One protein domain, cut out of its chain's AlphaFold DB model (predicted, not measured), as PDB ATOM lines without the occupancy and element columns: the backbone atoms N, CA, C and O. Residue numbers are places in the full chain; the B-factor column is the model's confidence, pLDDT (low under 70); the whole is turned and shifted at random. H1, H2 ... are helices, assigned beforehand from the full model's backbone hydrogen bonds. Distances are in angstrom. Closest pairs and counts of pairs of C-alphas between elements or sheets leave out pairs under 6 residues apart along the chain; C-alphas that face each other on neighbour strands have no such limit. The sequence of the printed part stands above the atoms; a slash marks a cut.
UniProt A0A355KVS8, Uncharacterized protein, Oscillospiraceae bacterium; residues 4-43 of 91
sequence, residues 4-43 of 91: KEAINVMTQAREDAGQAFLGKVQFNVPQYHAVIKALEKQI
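AT A GLANCE: This is residues 4 to 43 of the 91 residues of an uncharacterized protein of Oscillospiraceae bacterium (UniProt A0A355KVS8). A small helical hairpin whose two helices stand at a steep tilt of 39 degrees: the longer helix H1 makes one side, the chain folds back beyond its last residue, and the shorter helix H2 returns at a slant on the other side. The two helices meet over a part of each. The printed part has 40 residues with two named helices, H1 then H2, and no named strand; the class is all helix. The whole is only just loose, close to compact, with a radius of gyration of the C-alphas of 11.1 A, and its outline is a rod spanning 34 by 17 by 12 A.

HOW THE PARTS SIT: H1, residues 4 to 21, and H2, residues 29 to 40, form a helical hairpin, two helices that follow each other and run opposite ways. They touch, with 7 pairs of C-alphas within 8 A. The closest C-alphas of the two are those of Ala 6 and Val 35, 6.0 A apart. H1 touches H2 with residues 6 to 13 alone, and H2 touches H1 with residues 31 to 35 alone. Their lines stand at a steep tilt of 39 degrees, and their centres are 12.1 A apart. In H1 every O i to N i+4 pair is within hydrogen-bond range; in H2 6 of 8 are.

IN THESE COORDINATES: H1 begins at C-alpha 4, (-95.847, 38.921, 27.358), and ends at C-alpha 21, (-96.817, 65.037, 23.683), 26.4 A from first to last C-alpha. H2 runs from Val 29 to Glu 40, 16.9 A from first to last C-alpha, and ends at (-94.377, 45.003, 42.055).

THE WHOLE: The two C-alphas farthest apart are those of Gly 23 and Ile 43, 34.9 A. The printed part has no cut, and the link from H1 to H2, 7 residues, is short. The mean pLDDT of the printed part is 76.8; residues 26 to 31, of which 29 to 31 belong to H2, are under 70.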
ATOM      1  N   LYS A   4     -95.597  38.463  28.732       77.00
ATOM      2  CA  LYS A   4     -95.847  38.921  27.358       77.00
ATOM      3  C   LYS A   4     -96.918  40.016  27.265       77.00
ATOM      4  O   LYS A   4     -96.803  40.917  26.440       77.00
ATOM      5  N   GLU A   5     -97.945  39.967  28.112       77.69
ATOM      6  CA  GLU A   5     -98.983  41.006  28.166       77.69
ATOM      7  C   GLU A   5     -98.433  42.298  28.776       77.69
ATOM      8  O   GLU A   5     -98.722  43.380  28.270       77.69
ATOM      9  N   ALA A   6     -97.588  42.197  29.808       73.44
ATOM     10  CA  ALA A   6     -96.945  43.361  30.414       73.44
ATOM     11  C   ALA A   6     -96.015  44.078  29.419       73.44
ATOM     12  O   ALA A   6     -96.070  45.301  29.307       73.44
ATOM     13  N   ILE A   7     -95.222  43.328  28.641       79.19
ATOM     14  CA  ILE A   7     -94.347  43.882  27.594       79.19
ATOM     15  C   ILE A   7     -95.156  44.634  26.532       79.19
ATOM     16  O   ILE A   7     -94.781  45.741  26.140       79.19
ATOM     17  N   ASN A   8     -96.284  44.074  26.090       81.69
ATOM     18  CA  ASN A   8     -97.146  44.731  25.108       81.69
ATOM     19  C   ASN A   8     -97.729  46.044  25.650       81.69
ATOM     20  O   ASN A   8     -97.695  47.055  24.950       81.69
ATOM     21  N   VAL A   9     -98.196  46.064  26.905       79.50
ATOM     22  CA  VAL A   9     -98.720  47.293  27.525       79.50
ATOM     23  C   VAL A   9     -97.622  48.350  27.677       79.50
ATOM     24  O   VAL A   9     -97.864  49.518  27.391       79.50
ATOM     25  N   MET A  10     -96.401  47.962  28.057       78.44
ATOM     26  CA  MET A  10     -95.266  48.893  28.148       78.44
ATOM     27  C   MET A  10     -94.822  49.424  26.778       78.44
ATOM     28  O   MET A  10     -94.393  50.572  26.668       78.44
ATOM     29  N   THR A  11     -94.939  48.615  25.722       81.88
ATOM     30  CA  THR A  11     -94.631  49.040  24.348       81.88
ATOM     31  C   THR A  11     -95.651  50.067  23.860       81.88
ATOM     32  O   THR A  11     -95.258  51.143  23.411       81.88
ATOM     33  N   GLN A  12     -96.944  49.794  24.063       78.50
ATOM     34  CA  GLN A  12     -98.013  50.754  23.778       78.50
ATOM     35  C   GLN A  12     -97.831  52.048  24.586       78.50
ATOM     36  O   GLN A  12     -98.015  53.138  24.054       78.50
ATOM     37  N   ALA A  13     -97.359  51.943  25.836       75.06
ATOM     38  CA  ALA A  13     -97.076  53.098  26.687       75.06
ATOM     39  C   ALA A  13     -96.147  54.120  26.056       75.06
ATOM     40  O   ALA A  13     -96.363  55.330  26.132       75.06
ATOM     41  N   ARG A  14     -95.075  53.608  25.457       74.19
ATOM     42  CA  ARG A  14     -94.044  54.415  24.823       74.19
ATOM     43  C   ARG A  14     -94.595  55.143  23.600       74.19
ATOM     44  O   ARG A  14     -94.251  56.303  23.384       74.19
ATOM     45  N   GLU A  15     -95.432  54.471  22.817       79.31
ATOM     46  CA  GLU A  15     -96.082  55.060  21.645       79.31
ATOM     47  C   GLU A  15     -97.083  56.142  22.062       79.31
ATOM     48  O   GLU A  15     -97.011  57.273  21.573       79.31
ATOM     49  N   ASP A  16     -97.936  55.837  23.041       77.50
ATOM     50  CA  ASP A  16     -98.952  56.750  23.559       77.50
ATOM     51  C   ASP A  16     -98.328  57.981  24.229       77.50
ATOM     52  O   ASP A  16     -98.831  59.087  24.051       77.50
ATOM     53  N   ALA A  17     -97.206  57.835  24.945       73.75
ATOM     54  CA  ALA A  17     -96.473  58.963  25.527       73.75
ATOM     55  C   ALA A  17     -95.981  59.942  24.447       73.75
ATOM     56  O   ALA A  17     -96.132  61.159  24.586       73.75
ATOM     57  N   GLY A  18     -95.427  59.416  23.348       74.62
ATOM     58  CA  GLY A  18     -94.962  60.226  22.222       74.62
ATOM     59  C   GLY A  18     -96.106  60.934  21.491       74.62
ATOM     60  O   GLY A  18     -95.991  62.108  21.142       74.62
ATOM     61  N   GLN A  19     -97.238  60.255  21.297       77.62
ATOM     62  CA  GLN A  19     -98.419  60.843  20.656       77.62
ATOM     63  C   GLN A  19     -99.157  61.833  21.574       77.62
ATOM     64  O   GLN A  19     -99.703  62.821  21.081       77.62
ATOM     65  N   ALA A  20     -99.149  61.618  22.894       74.88
ATOM     66  CA  ALA A  20     -99.733  62.530  23.877       74.88
ATOM     67  C   ALA A  20     -98.966  63.858  23.940       74.88
ATOM     68  O   ALA A  20     -99.589  64.916  23.991       74.88
ATOM     69  N   PHE A  21     -97.631  63.824  23.833       73.25
ATOM     70  CA  PHE A  21     -96.817  65.037  23.683       73.25
ATOM     71  C   PHE A  21     -97.212  65.850  22.439       73.25
ATOM     72  O   PHE A  21     -97.235  67.078  22.470       73.25
ATOM     73  N   LEU A  22     -97.580  65.165  21.352       78.38
ATOM     74  CA  LEU A  22     -98.068  65.781  20.114       78.38
ATOM     75  C   LEU A  22     -99.566  66.145  20.156       78.38
ATOM     76  O   LEU A  22    -100.105  66.584  19.141       78.38
ATOM     77  N   GLY A  23    -100.250  65.939  21.288       77.25
ATOM     78  CA  GLY A  23    -101.680  66.219  21.463       77.25
ATOM     79  C   GLY A  23    -102.616  65.296  20.675       77.25
ATOM     80  O   GLY A  23    -103.788  65.621  20.500       77.25
ATOM     81  N   LYS A  24    -102.118  64.164  20.167       75.38
ATOM     82  CA  LYS A  24    -102.863  63.259  19.275       75.38
ATOM     83  C   LYS A  24    -103.662  62.185  20.011       75.38
ATOM     84  O   LYS A  24    -104.610  61.651  19.444       75.38
ATOM     85  N   VAL A  25    -103.292  61.873  21.253       71.75
ATOM     86  CA  VAL A  25    -103.986  60.898  22.111       71.75
ATOM     87  C   VAL A  25    -104.024  61.381  23.562       71.75
ATOM     88  O   VAL A  25    -103.168  62.158  23.985       71.75
ATOM     89  N   GLN A  26    -105.000  60.902  24.339       66.81
ATOM     90  CA  GLN A  26    -105.000  61.038  25.798       66.81
ATOM     91  C   GLN A  26    -104.219  59.883  26.427       66.81
ATOM     92  O   GLN A  26    -104.435  58.722  26.090       66.81
ATOM     93  N   PHE A  27    -103.329  60.197  27.370       64.44
ATOM     94  CA  PHE A  27    -102.538  59.190  28.069       64.44
ATOM     95  C   PHE A  27    -103.436  58.355  28.997       64.44
ATOM     96  O   PHE A  27    -103.984  58.874  29.971       64.44
ATOM     97  N   ASN A  28    -103.609  57.063  28.705       65.44
ATOM     98  CA  ASN A  28    -104.516  56.194  29.457       65.44
ATOM     99  C   ASN A  28    -103.859  55.649  30.745       65.44
ATOM    100  O   ASN A  28    -103.445  54.495  30.843       65.44
ATOM    101  N   VAL A  29    -103.769  56.512  31.761       65.56
ATOM    102  CA  VAL A  29    -103.147  56.276  33.083       65.56
ATOM    103  C   VAL A  29    -103.569  54.970  33.809       65.56
ATOM    104  O   VAL A  29    -102.712  54.357  34.460       65.56
ATOM    105  N   PRO A  30    -104.833  54.495  33.742       68.88
ATOM    106  CA  PRO A  30    -105.276  53.286  34.449       68.88
ATOM    107  C   PRO A  30    -104.576  51.986  34.024       68.88
ATOM    108  O   PRO A  30    -104.367  51.107  34.860       68.88
ATOM    109  N   GLN A  31    -104.182  51.850  32.753       68.38
ATOM    110  CA  GLN A  31    -103.538  50.625  32.254       68.38
ATOM    111  C   GLN A  31    -102.115  50.460  32.806       68.38
ATOM    112  O   GLN A  31    -101.719  49.348  33.161       68.38
ATOM    113  N   TYR A  32    -101.381  51.557  33.010       70.12
ATOM    114  CA  TYR A  32    -100.043  51.511  33.614       70.12
ATOM    115  C   TYR A  32    -100.074  51.123  35.087       70.12
ATOM    116  O   TYR A  32     -99.197  50.397  35.543       70.12
ATOM    117  N   HIS A  33    -101.114  51.521  35.823       78.88
ATOM    118  CA  HIS A  33    -101.271  51.118  37.221       78.88
ATOM    119  C   HIS A  33    -101.400  49.599  37.372       78.88
ATOM    120  O   HIS A  33    -100.866  49.031  38.324       78.88
ATOM    121  N   ALA A  34    -102.081  48.927  36.439       80.88
ATOM    122  CA  ALA A  34    -102.192  47.471  36.451       80.88
ATOM    123  C   ALA A  34    -100.838  46.791  36.183       80.88
ATOM    124  O   ALA A  34    -100.505  45.815  36.856       80.88
ATOM    125  N   VAL A  35    -100.042  47.336  35.256       80.19
ATOM    126  CA  VAL A  35     -98.687  46.843  34.956       80.19
ATOM    127  C   VAL A  35     -97.734  47.049  36.117       80.19
ATOM    128  O   VAL A  35     -97.101  46.086  36.538       80.19
ATOM    129  N   ILE A  36     -97.687  48.252  36.689       81.38
ATOM    130  CA  ILE A  36     -96.850  48.554  37.856       81.38
ATOM    131  C   ILE A  36     -97.203  47.607  39.005       81.38
ATOM    132  O   ILE A  36     -96.328  46.906  39.501       81.38
ATOM    133  N   LYS A  37     -98.493  47.466  39.342       83.62
ATOM    134  CA  LYS A  37     -98.935  46.532  40.391       83.62
ATOM    135  C   LYS A  37     -98.550  45.080  40.102       83.62
ATOM    136  O   LYS A  37     -98.252  44.333  41.028       83.62
ATOM    137  N   ALA A  38     -98.606  44.641  38.846       83.06
ATOM    138  CA  ALA A  38     -98.233  43.277  38.481       83.06
ATOM    139  C   ALA A  38     -96.718  43.041  38.550       83.06
ATOM    140  O   ALA A  38     -96.298  41.948  38.925       83.06
ATOM    141  N   LEU A  39     -95.906  44.042  38.204       82.62
ATOM    142  CA  LEU A  39     -94.450  43.991  38.334       82.62
ATOM    143  C   LEU A  39     -94.032  44.031  39.809       82.62
ATOM    144  O   LEU A  39     -93.249  43.197  40.248       82.62
ATOM    145  N   GLU A  40     -94.631  44.912  40.611       84.06
ATOM    146  CA  GLU A  40     -94.377  45.003  42.055       84.06
ATOM    147  C   GLU A  40     -94.703  43.711  42.813       84.06
ATOM    148  O   GLU A  40     -94.077  43.436  43.833       84.06
ATOM    149  N   LYS A  41     -95.676  42.923  42.336       83.94
ATOM    150  CA  LYS A  41     -96.018  41.609  42.905       83.94
ATOM    151  C   LYS A  41     -94.967  40.532  42.639       83.94
ATOM    152  O   LYS A  41     -94.956  39.534  43.348       83.94
ATOM    153  N   GLN A  42     -94.144  40.696  41.606       85.25
ATOM    154  CA  GLN A  42     -93.106  39.727  41.248       85.25
ATOM    155  C   GLN A  42     -91.813  39.952  42.030       85.25
ATOM    156  O   GLN A  42     -91.029  39.020  42.182       85.25
ATOM    157  N   ILE A  43     -91.590  41.167  42.537       88.06
ATOM    158  CA  ILE A  43     -90.397  41.480  43.321       88.06
ATOM    159  C   ILE A  43     -90.637  41.041  44.771       88.06
ATOM    160  O   ILE A  43     -91.566  41.547  45.411       88.06
TER     161      ILE A  43